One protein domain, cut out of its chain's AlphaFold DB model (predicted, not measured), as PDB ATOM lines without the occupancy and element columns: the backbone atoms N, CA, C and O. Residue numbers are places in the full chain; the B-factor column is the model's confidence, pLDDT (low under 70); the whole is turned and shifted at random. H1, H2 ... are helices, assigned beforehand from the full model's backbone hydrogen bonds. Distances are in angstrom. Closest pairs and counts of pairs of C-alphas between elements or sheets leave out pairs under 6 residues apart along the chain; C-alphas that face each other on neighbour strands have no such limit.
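This is residues 91 to 178 of the 318 residues of the protein "Zn(2)-C6 fungal-type domain-containing protein" of Sclerotinia sclerotiorum (strain ATCC 18683 / 1980 / Ss-1) (UniProt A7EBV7). A long helix, H1, is crossed partway along by the short helix H2, while a third helix, H3, lies far from both beyond a long stretch with no named element, residues 146 to 162, and sticks out as part of residues 160 to 178, of which 163 to 178 belong to H3. The printed part has 88 residues with three named helices, in the order H1, H2, H3, and no named strand; its class is all helix. It is extended, with a radius of gyration of the C-alphas of 19.4 A, and elongated, spanning 60 by 31 by 23 A.

H1, residues 94 to 118, begins at C-alpha 94 at (134.976, 119.534, 130.214) and is 36.1 A long. H2 is residues 139 to 145. H3, residues 163 to 178, is 23.0 A long and ends at C-alpha 178 at (156.197, 102.388, 159.154).

H1 touches H2 with residues 104 to 108 alone; the closest C-alphas, of Val 108 and Ala 143, are 5.9 A apart. They run the same way at a steep tilt of 65 degrees. H3 is apart from H1 and H2. In H1, H2 and H3 every O i to N i+4 pair is within hydrogen-bond range.

The farthest C-alphas, of Lys 134 and Val 178, are 64.4 A apart. The printed part has no cut. Both links are long, with 20 and 17 residues. Confidence is under 70 at residues 151 to 165 and 175 to 178.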
ATOM      1  N   PRO A  91     137.147 117.547 125.641       85.62
ATOM      2  CA  PRO A  91     138.335 117.368 126.464       85.62
ATOM      3  C   PRO A  91     137.996 116.684 127.801       85.62
ATOM      4  O   PRO A  91     136.897 116.909 128.325       85.62
ATOM      5  N   PRO A  92     138.917 115.890 128.384       78.62
ATOM      6  CA  PRO A  92     138.783 115.470 129.777       78.62
ATOM      7  C   PRO A  92     138.575 116.703 130.673       78.62
ATOM      8  O   PRO A  92     139.036 117.798 130.355       78.62
ATOM      9  N   GLY A  93     137.783 116.555 131.736       85.31
ATOM     10  CA  GLY A  93     137.403 117.666 132.616       85.31
ATOM     11  C   GLY A  93     136.386 118.670 132.041       85.31
ATOM     12  O   GLY A  93     135.890 119.504 132.795       85.31
ATOM     13  N   TYR A  94     135.994 118.610 130.756       87.88
ATOM     14  CA  TYR A  94     134.976 119.534 130.214       87.88
ATOM     15  C   TYR A  94     133.599 119.340 130.867       87.88
ATOM     16  O   TYR A  94     132.939 120.318 131.214       87.88
ATOM     17  N   THR A  95     133.182 118.085 131.068       90.62
ATOM     18  CA  THR A  95     131.923 117.753 131.755       90.62
ATOM     19  C   THR A  95     131.946 118.235 133.204       90.62
ATOM     20  O   THR A  95     131.042 118.950 133.613       90.62
ATOM     21  N   GLU A  96     133.027 117.956 133.937       87.00
ATOM     22  CA  GLU A  96     133.228 118.426 135.314       87.00
ATOM     23  C   GLU A  96     133.213 119.963 135.404       87.00
ATOM     24  O   GLU A  96     132.568 120.544 136.271       87.00
ATOM     25  N   SER A  97     133.855 120.650 134.453       86.81
ATOM     26  CA  SER A  97     133.841 122.117 134.367       86.81
ATOM     27  C   SER A  97     132.429 122.672 134.137       86.81
ATOM     28  O   SER A  97     132.056 123.687 134.735       86.81
ATOM     29  N   LEU A  98     131.618 122.011 133.299       89.50
ATOM     30  CA  LEU A  98     130.203 122.351 133.112       89.50
ATOM     31  C   LEU A  98     129.372 122.069 134.369       89.50
ATOM     32  O   LEU A  98     128.548 122.905 134.736       89.50
ATOM     33  N   GLU A  99     129.589 120.939 135.037       88.00
ATOM     34  CA  GLU A  99     128.879 120.549 136.261       88.00
ATOM     35  C   GLU A  99     129.191 121.507 137.415       88.00
ATOM     36  O   GLU A  99     128.266 122.014 138.050       88.00
ATOM     37  N   ASN A 100     130.462 121.864 137.616       86.62
ATOM     38  CA  ASN A 100     130.888 122.880 138.581       86.62
ATOM     39  C   ASN A 100     130.280 124.259 138.264       86.62
ATOM     40  O   ASN A 100     129.765 124.934 139.159       86.62
ATOM     41  N   THR A 101     130.256 124.664 136.988       89.12
ATOM     42  CA  THR A 101     129.607 125.919 136.554       89.12
ATOM     43  C   THR A 101     128.095 125.884 136.805       89.12
ATOM     44  O   THR A 101     127.511 126.874 137.249       89.12
ATOM     45  N   TYR A 102     127.446 124.746 136.556       90.44
ATOM     46  CA  TYR A 102     126.016 124.553 136.781       90.44
ATOM     47  C   TYR A 102     125.660 124.584 138.274       90.44
ATOM     48  O   TYR A 102     124.745 125.311 138.663       90.44
ATOM     49  N   GLN A 103     126.421 123.887 139.123       87.44
ATOM     50  CA  GLN A 103     126.265 123.938 140.580       87.44
ATOM     51  C   GLN A 103     126.436 125.368 141.114       87.44
ATOM     52  O   GLN A 103     125.597 125.837 141.885       87.44
ATOM     53  N   ALA A 104     127.451 126.104 140.644       89.06
ATOM     54  CA  ALA A 104     127.641 127.507 141.009       89.06
ATOM     55  C   ALA A 104     126.438 128.384 140.604       89.06
ATOM     56  O   ALA A 104     125.982 129.195 141.410       89.06
ATOM     57  N   MET A 105     125.868 128.194 139.406       90.19
ATOM     58  CA  MET A 105     124.655 128.913 138.983       90.19
ATOM     59  C   MET A 105     123.427 128.571 139.841       90.19
ATOM     60  O   MET A 105     122.669 129.475 140.189       90.19
ATOM     61  N   VAL A 106     123.238 127.305 140.229       92.75
ATOM     62  CA  VAL A 106     122.145 126.897 141.134       92.75
ATOM     63  C   VAL A 106     122.287 127.579 142.502       92.75
ATOM     64  O   VAL A 106     121.315 128.142 143.006       92.75
ATOM     65  N   LEU A 107     123.501 127.609 143.067       91.00
ATOM     66  CA  LEU A 107     123.786 128.294 144.335       91.00
ATOM     67  C   LEU A 107     123.560 129.813 144.255       91.00
ATOM     68  O   LEU A 107     123.044 130.400 145.207       91.00
ATOM     69  N   VAL A 108     123.897 130.443 143.123       93.69
ATOM     70  CA  VAL A 108     123.601 131.864 142.863       93.69
ATOM     71  C   VAL A 108     122.097 132.119 142.859       93.69
ATOM     72  O   VAL A 108     121.641 133.029 143.546       93.69
ATOM     73  N   ILE A 109     121.320 131.317 142.125       94.94
ATOM     74  CA  ILE A 109     119.865 131.494 142.005       94.94
ATOM     75  C   ILE A 109     119.178 131.333 143.368       94.94
ATOM     76  O   ILE A 109     118.356 132.170 143.736       94.94
ATOM     77  N   ASP A 110     119.543 130.307 144.139       94.31
ATOM     78  CA  ASP A 110     118.999 130.074 145.482       94.31
ATOM     79  C   ASP A 110     119.397 131.196 146.462       94.31
ATOM     80  O   ASP A 110     118.538 131.751 147.153       94.31
ATOM     81  N   LYS A 111     120.666 131.632 146.479       91.88
ATOM     82  CA  LYS A 111     121.092 132.737 147.356       91.88
ATOM     83  C   LYS A 111     120.422 134.069 146.984       91.88
ATOM     84  O   LYS A 111     119.953 134.761 147.886       91.88
ATOM     85  N   LEU A 112     120.289 134.392 145.694       93.25
ATOM     86  CA  LEU A 112     119.530 135.564 145.228       93.25
ATOM     87  C   LEU A 112     118.049 135.475 145.618       93.25
ATOM     88  O   LEU A 112     117.489 136.449 146.117       93.25
ATOM     89  N   TRP A 113     117.411 134.314 145.441       95.44
ATOM     90  CA  TRP A 113     116.020 134.107 145.852       95.44
ATOM     91  C   TRP A 113     115.841 134.278 147.364       95.44
ATOM     92  O   TRP A 113     114.872 134.903 147.800       95.44
ATOM     93  N   ARG A 114     116.794 133.791 148.169       93.88
ATOM     94  CA  ARG A 114     116.801 133.996 149.622       93.88
ATOM     95  C   ARG A 114     116.923 135.476 149.995       93.88
ATOM     96  O   ARG A 114     116.116 135.909 150.810       93.88
ATOM     97  N   MET A 115     117.811 136.244 149.356       94.31
ATOM     98  CA  MET A 115     117.925 137.703 149.560       94.31
ATOM     99  C   MET A 115     116.630 138.447 149.183       94.31
ATOM    100  O   MET A 115     116.112 139.254 149.954       94.31
ATOM    101  N   VAL A 116     116.030 138.120 148.032       95.56
ATOM    102  CA  VAL A 116     114.739 138.698 147.606       95.56
ATOM    103  C   VAL A 116     113.618 138.356 148.599       95.56
ATOM    104  O   VAL A 116     112.766 139.197 148.887       95.56
ATOM    105  N   LYS A 117     113.625 137.141 149.164       96.31
ATOM    106  CA  LYS A 117     112.637 136.687 150.152       96.31
ATOM    107  C   LYS A 117     112.821 137.330 151.532       96.31
ATOM    108  O   LYS A 117     111.818 137.613 152.185       96.31
ATOM    109  N   SER A 118     114.057 137.569 151.975       94.50
ATOM    110  CA  SER A 118     114.360 138.306 153.214       94.50
ATOM    111  C   SER A 118     114.204 139.824 153.070       94.50
ATOM    112  O   SER A 118     114.137 140.513 154.085       94.50
ATOM    113  N   ARG A 119     114.100 140.337 151.830       93.50
ATOM    114  CA  ARG A 119     114.236 141.763 151.474       93.50
ATOM    115  C   ARG A 119     115.604 142.341 151.855       93.50
ATOM    116  O   ARG A 119     115.715 143.503 152.229       93.50
ATOM    117  N   GLU A 120     116.636 141.513 151.760       92.44
ATOM    118  CA  GLU A 120     118.028 141.912 151.934       92.44
ATOM    119  C   GLU A 120     118.501 142.695 150.702       92.44
ATOM    120  O   GLU A 120     118.435 142.207 149.571       92.44
ATOM    121  N   GLU A 121     118.951 143.930 150.920       90.25
ATOM    122  CA  GLU A 121     119.467 144.793 149.857       90.25
ATOM    123  C   GLU A 121     120.839 144.308 149.363       90.25
ATOM    124  O   GLU A 121     121.622 143.702 150.102       90.25
ATOM    125  N   TRP A 122     121.159 144.583 148.094       90.00
ATOM    126  CA  TRP A 122     122.454 144.213 147.520       90.00
ATOM    127  C   TRP A 122     123.565 145.120 148.071       90.00
ATOM    128  O   TRP A 122     123.836 146.201 147.555       90.00
ATOM    129  N   THR A 123     124.214 144.656 149.138       88.12
ATOM    130  CA  THR A 123     125.349 145.318 149.814       88.12
ATOM    131  C   THR A 123     126.720 144.871 149.287       88.12
ATOM    132  O   THR A 123     127.759 145.305 149.784       88.12
ATOM    133  N   LEU A 124     126.731 143.979 148.295       88.38
ATOM    134  CA  LEU A 124     127.931 143.379 147.715       88.38
ATOM    135  C   LEU A 124     128.477 144.244 146.564       88.38
ATOM    136  O   LEU A 124     127.856 145.218 146.142       88.38
ATOM    137  N   SER A 125     129.646 143.890 146.026       85.06
ATOM    138  CA  SER A 125     130.248 144.600 144.888       85.06
ATOM    139  C   SER A 125     129.298 144.659 143.687       85.06
ATOM    140  O   SER A 125     128.804 143.614 143.261       85.06
ATOM    141  N   GLU A 126     129.084 145.853 143.124       87.50
ATOM    142  CA  GLU A 126     128.211 146.061 141.958       87.50
ATOM    143  C   GLU A 126     128.693 145.228 140.751       87.50
ATOM    144  O   GLU A 126     129.806 145.451 140.256       87.50
ATOM    145  N   PRO A 127     127.899 144.253 140.271       89.62
ATOM    146  CA  PRO A 127     128.290 143.397 139.158       89.62
ATOM    147  C   PRO A 127     128.373 144.170 137.839       89.62
ATOM    148  O   PRO A 127     127.498 144.971 137.509       89.62
ATOM    149  N   ARG A 128     129.387 143.903 137.008       89.06
ATOM    150  CA  ARG A 128     129.540 144.653 135.753       89.06
ATOM    151  C   ARG A 128     128.462 144.249 134.749       89.06
ATOM    152  O   ARG A 128     128.190 143.069 134.535       89.06
ATOM    153  N   MET A 129     127.888 145.234 134.067       89.88
ATOM    154  CA  MET A 129     126.995 144.997 132.933       89.88
ATOM    155  C   MET A 129     127.785 144.771 131.648       89.88
ATOM    156  O   MET A 129     128.781 145.450 131.375       89.88
ATOM    157  N   LYS A 130     127.312 143.841 130.817       84.00
ATOM    158  CA  LYS A 130     127.859 143.638 129.478       84.00
ATOM    159  C   LYS A 130     127.553 144.850 128.582       84.00
ATOM    160  O   LYS A 130     126.631 145.628 128.838       84.00
ATOM    161  N   ASP A 131     128.337 145.005 127.517       85.25
ATOM    162  CA  ASP A 131     128.076 145.941 126.418       85.25
ATOM    163  C   ASP A 131     127.882 147.407 126.885       85.25
ATOM    164  O   ASP A 131     127.067 148.157 126.351       85.25
ATOM    165  N   GLY A 132     128.643 147.812 127.913       79.81
ATOM    166  CA  GLY A 132     128.734 149.200 128.386       79.81
ATOM    167  C   GLY A 132     127.514 149.713 129.159       79.81
ATOM    168  O   GLY A 132     127.194 150.894 129.046       79.81
ATOM    169  N   GLY A 133     126.819 148.851 129.912       79.12
ATOM    170  CA  GLY A 133     125.637 149.249 130.696       79.12
ATOM    171  C   GLY A 133     124.299 149.081 129.971       79.12
ATOM    172  O   GLY A 133     123.291 149.622 130.418       79.12
ATOM    173  N   LYS A 134     124.278 148.362 128.839       80.88
ATOM    174  CA  LYS A 134     123.049 148.051 128.079       80.88
ATOM    175  C   LYS A 134     122.796 146.557 127.876       80.88
ATOM    176  O   LYS A 134     121.693 146.181 127.487       80.88
ATOM    177  N   GLY A 135     123.806 145.715 128.090       85.25
ATOM    178  CA  GLY A 135     123.674 144.263 128.057       85.25
ATOM    179  C   GLY A 135     123.291 143.679 129.424       85.25
ATOM    180  O   GLY A 135     123.251 144.402 130.421       85.25
ATOM    181  N   PRO A 136     123.036 142.360 129.495       84.69
ATOM    182  CA  PRO A 136     122.791 141.676 130.760       84.69
ATOM    183  C   PRO A 136     124.003 141.770 131.695       84.69
ATOM    184  O   PRO A 136     125.143 141.963 131.263       84.69
ATOM    185  N   VAL A 137     123.753 141.590 132.988       89.25
ATOM    186  CA  VAL A 137     124.794 141.540 134.019       89.25
ATOM    187  C   VAL A 137     125.725 140.339 133.804       89.25
ATOM    188  O   VAL A 137     125.284 139.254 133.414       89.25
ATOM    189  N   VAL A 138     127.022 140.518 134.059       90.62
ATOM    190  CA  VAL A 138     128.018 139.443 134.017       90.62
ATOM    191  C   VAL A 138     127.782 138.492 135.196       90.62
ATOM    192  O   VAL A 138     128.091 138.802 136.342       90.62
ATOM    193  N   ILE A 139     127.245 137.304 134.898       89.94
ATOM    194  CA  ILE A 139     126.877 136.277 135.893       89.94
ATOM    195  C   ILE A 139     128.078 135.855 136.756       89.94
ATOM    196  O   ILE A 139     127.909 135.587 137.941       89.94
ATOM    197  N   HIS A 140     129.289 135.845 136.192       89.25
ATOM    198  CA  HIS A 140     130.517 135.562 136.939       89.25
ATOM    199  C   HIS A 140     130.739 136.565 138.085       89.25
ATOM    200  O   HIS A 140     131.050 136.157 139.199       89.25
ATOM    201  N   ASP A 141     130.521 137.860 137.844       90.00
ATOM    202  CA  ASP A 141     130.733 138.918 138.837       90.00
ATOM    203  C   ASP A 141     129.702 138.789 139.980       90.00
ATOM    204  O   ASP A 141     130.068 138.901 141.149       90.00
ATOM    205  N   ILE A 142     128.444 138.435 139.665       91.44
ATOM    206  CA  ILE A 142     127.417 138.062 140.662       91.44
ATOM    207  C   ILE A 142     127.873 136.841 141.479       91.44
ATOM    208  O   ILE A 142     127.798 136.843 142.707       91.44
ATOM    209  N   ALA A 143     128.335 135.782 140.807       90.94
ATOM    210  CA  ALA A 143     128.708 134.522 141.444       90.94
ATOM    211  C   ALA A 143     129.931 134.663 142.362       90.94
ATOM    212  O   ALA A 143     129.963 134.074 143.443       90.94
ATOM    213  N   GLN A 144     130.901 135.486 141.962       90.62
ATOM    214  CA  GLN A 144     132.055 135.867 142.768       90.62
ATOM    215  C   GLN A 144     131.635 136.728 143.970       90.62
ATOM    216  O   GLN A 144     132.020 136.417 145.096       90.62
ATOM    217  N   ALA A 145     130.802 137.756 143.764       89.44
ATOM    218  CA  ALA A 145     130.293 138.619 144.837       89.44
ATOM    219  C   ALA A 145     129.504 137.831 145.899       89.44
ATOM    220  O   ALA A 145     129.630 138.079 147.097       89.44
ATOM    221  N   LEU A 146     128.727 136.832 145.471       89.19
ATOM    222  CA  LEU A 146     127.984 135.933 146.355       89.19
ATOM    223  C   LEU A 146     128.851 134.846 147.016       89.19
ATOM    224  O   LEU A 146     128.348 134.172 147.921       89.19
ATOM    225  N   GLY A 147     130.110 134.669 146.602       86.88
ATOM    226  CA  GLY A 147     131.001 133.602 147.074       86.88
ATOM    227  C   GLY A 147     130.672 132.206 146.526       86.88
ATOM    228  O   GLY A 147     131.163 131.211 147.053       86.88
ATOM    229  N   CYS A 148     129.841 132.116 145.484       87.12
ATOM    230  CA  CYS A 148     129.457 130.864 144.823       87.12
ATOM    231  C   CYS A 148     130.545 130.326 143.875       87.12
ATOM    232  O   CYS A 148     130.509 129.153 143.516       87.12
ATOM    233  N   ILE A 149     131.515 131.162 143.489       86.50
ATOM    234  CA  ILE A 149     132.746 130.774 142.785       86.50
ATOM    235  C   ILE A 149     133.943 131.268 143.609       86.50
ATOM    236  O   ILE A 149     133.963 132.409 144.072       86.50
ATOM    237  N   ARG A 150     134.950 130.408 143.811       72.25
ATOM    238  CA  ARG A 150     136.162 130.737 144.579       72.25
ATOM    239  C   ARG A 150     137.230 131.379 143.693       72.25
ATOM    240  O   ARG A 150     138.111 130.689 143.187       72.25
ATOM    241  N   ASN A 151     137.229 132.704 143.594       57.47
ATOM    242  CA  ASN A 151     138.403 133.444 143.125       57.47
ATOM    243  C   ASN A 151     139.500 133.395 144.200       57.47
ATOM    244  O   ASN A 151     139.471 134.170 145.156       57.47
ATOM    245  N   ALA A 152     140.461 132.485 144.052       39.66
ATOM    246  CA  ALA A 152     141.588 132.331 144.970       39.66
ATOM    247  C   ALA A 152     142.912 132.761 144.303       39.66
ATOM    248  O   ALA A 152     143.637 131.901 143.802       39.66
ATOM    249  N   PRO A 153     143.266 134.063 144.297       44.31
ATOM    250  CA  PRO A 153     144.578 134.523 143.842       44.31
ATOM    251  C   PRO A 153     145.663 134.047 144.825       44.31
ATOM    252  O   PRO A 153     146.008 134.748 145.773       44.31
ATOM    253  N   GLY A 154     146.153 132.820 144.628       46.75
ATOM    254  CA  GLY A 154     147.093 132.146 145.533       46.75
ATOM    255  C   GLY A 154     146.800 130.665 145.808       46.75
ATOM    256  O   GLY A 154     147.610 130.018 146.466       46.75
ATOM    257  N   LEU A 155     145.695 130.102 145.303       44.03
ATOM    258  CA  LEU A 155     145.532 128.647 145.177       44.03
ATOM    259  C   LEU A 155     145.847 128.274 143.716       44.03
ATOM    260  O   LEU A 155     145.417 129.019 142.834       44.03
ATOM    261  N   PRO A 156     146.610 127.200 143.430       43.72
ATOM    262  CA  PRO A 156     146.978 126.868 142.058       43.72
ATOM    263  C   PRO A 156     145.739 126.616 141.194       43.72
ATOM    264  O   PRO A 156     144.870 125.817 141.540       43.72
ATOM    265  N   GLU A 157     145.687 127.315 140.064       50.91
ATOM    266  CA  GLU A 157     144.820 126.961 138.949       50.91
ATOM    267  C   GLU A 157     145.383 125.704 138.261       50.91
ATOM    268  O   GLU A 157     146.585 125.438 138.334       50.91
ATOM    269  N   CYS A 158     144.498 124.932 137.629       37.38
ATOM    270  CA  CYS A 158     144.599 123.480 137.439       37.38
ATOM    271  C   CYS A 158     144.447 122.660 138.736       37.38
ATOM    272  O   CYS A 158     145.254 122.706 139.664       37.38
ATOM    273  N   PHE A 159     143.423 121.804 138.716       38.88
ATOM    274  CA  PHE A 159     143.384 120.538 139.446       38.88
ATOM    275  C   PHE A 159     144.713 119.789 139.229       38.88
ATOM    276  O   PHE A 159     145.288 119.876 138.141       38.88
ATOM    277  N   ILE A 160     145.224 119.063 140.231       46.84
ATOM    278  CA  ILE A 160     146.497 118.334 140.088       46.84
ATOM    279  C   ILE A 160     146.261 117.109 139.195       46.84
ATOM    280  O   ILE A 160     145.986 116.011 139.682       46.84
ATOM    281  N   GLU A 161     146.370 117.302 137.880       56.88
ATOM    282  CA  GLU A 161     146.364 116.227 136.888       56.88
ATOM    283  C   GLU A 161     147.709 115.489 136.893       56.88
ATOM    284  O   GLU A 161     148.519 115.579 135.979       56.88
ATOM    285  N   ASP A 162     147.928 114.768 137.990       57.81
ATOM    286  CA  ASP A 162     148.765 113.576 138.045       57.81
ATOM    287  C   ASP A 162     148.355 112.748 139.281       57.81
ATOM    288  O   ASP A 162     149.064 112.631 140.285       57.81
ATOM    289  N   ALA A 163     147.159 112.151 139.213       64.06
ATOM    290  CA  ALA A 163     146.699 111.142 140.171       64.06
ATOM    291  C   ALA A 163     147.763 110.059 140.499       64.06
ATOM    292  O   ALA A 163     147.926 109.754 141.685       64.06
ATOM    293  N   PRO A 164     148.547 109.509 139.536       67.19
ATOM    294  CA  PRO A 164     149.653 108.602 139.864       67.19
ATOM    295  C   PRO A 164     150.773 109.249 140.695       67.19
ATOM    296  O   PRO A 164     151.350 108.568 141.544       67.19
ATOM    297  N   ALA A 165     151.077 110.541 140.524       69.94
ATOM    298  CA  ALA A 165     152.066 111.222 141.365       69.94
ATOM    299  C   ALA A 165     151.539 111.454 142.792       69.94
ATOM    300  O   ALA A 165     152.302 111.325 143.752       69.94
ATOM    301  N   LEU A 166     150.237 111.730 142.950       70.25
ATOM    302  CA  LEU A 166     149.587 111.819 144.264       70.25
ATOM    303  C   LEU A 166     149.669 110.465 144.995       70.25
ATOM    304  O   LEU A 166     150.167 110.402 146.117       70.25
ATOM    305  N   LEU A 167     149.277 109.375 144.325       75.31
ATOM    306  CA  LEU A 167     149.382 108.007 144.850       75.31
ATOM    307  C   LEU A 167     150.827 107.649 145.235       75.31
ATOM    308  O   LEU A 167     151.070 107.188 146.347       75.31
ATOM    309  N   THR A 168     151.795 107.947 144.363       80.00
ATOM    310  CA  THR A 168     153.227 107.696 144.620       80.00
ATOM    311  C   THR A 168     153.721 108.437 145.867       80.00
ATOM    312  O   THR A 168     154.507 107.889 146.639       80.00
ATOM    313  N   ARG A 169     153.247 109.669 146.102       76.81
ATOM    314  CA  ARG A 169     153.581 110.436 147.310       76.81
ATOM    315  C   ARG A 169     152.955 109.853 148.573       76.81
ATOM    316  O   ARG A 169     153.666 109.738 149.567       76.81
ATOM    317  N   LEU A 170     151.682 109.460 148.535       78.56
ATOM    318  CA  LEU A 170     151.017 108.848 149.692       78.56
ATOM    319  C   LEU A 170     151.708 107.541 150.097       78.56
ATOM    320  O   LEU A 170     152.094 107.401 151.253       78.56
ATOM    321  N   SER A 171     151.990 106.647 149.145       78.50
ATOM    322  CA  SER A 171     152.701 105.396 149.440       78.50
ATOM    323  C   SER A 171     154.135 105.623 149.941       78.50
ATOM    324  O   SER A 171     154.615 104.882 150.799       78.50
ATOM    325  N   ALA A 172     154.825 106.671 149.473       81.31
ATOM    326  CA  ALA A 172     156.130 107.052 150.017       81.31
ATOM    327  C   ALA A 172     156.034 107.589 151.461       81.31
ATOM    328  O   ALA A 172     156.891 107.277 152.294       81.31
ATOM    329  N   GLU A 173     154.991 108.360 151.782       79.50
ATOM    330  CA  GLU A 173     154.721 108.848 153.138       79.50
ATOM    331  C   GLU A 173     154.336 107.686 154.084       79.50
ATOM    332  O   GLU A 173     154.881 107.611 155.190       79.50
ATOM    333  N   GLU A 174     153.538 106.707 153.634       74.06
ATOM    334  CA  GLU A 174     153.233 105.467 154.375       74.06
ATOM    335  C   GLU A 174     154.500 104.656 154.692       74.06
ATOM    336  O   GLU A 174     154.761 104.339 155.858       74.06
ATOM    337  N   MET A 175     155.351 104.397 153.689       65.94
ATOM    338  CA  MET A 175     156.642 103.722 153.893       65.94
ATOM    339  C   MET A 175     157.559 104.485 154.865       65.94
ATOM    340  O   MET A 175     158.313 103.866 155.624       65.94
ATOM    341  N   SER A 176     157.494 105.821 154.886       64.19
ATOM    342  CA  SER A 176     158.260 106.641 155.835       64.19
ATOM    343  C   SER A 176     157.748 106.535 157.277       64.19
ATOM    344  O   SER A 176     158.543 106.630 158.216       64.19
ATOM    345  N   LYS A 177     156.439 106.309 157.459       65.44
ATOM    346  CA  LYS A 177     155.792 106.208 158.770       65.44
ATOM    347  C   LYS A 177     156.075 104.856 159.428       65.44
ATOM    348  O   LYS A 177     156.608 104.835 160.537       65.44
ATOM    349  N   VAL A 178     155.869 103.756 158.697       59.09
ATOM    350  CA  VAL A 178     156.197 102.388 159.154       59.09
ATOM    351  C   VAL A 178     157.663 102.291 159.600       59.09
ATOM    352  O   VAL A 178     157.976 101.691 160.627       59.09
TER     353      VAL A 178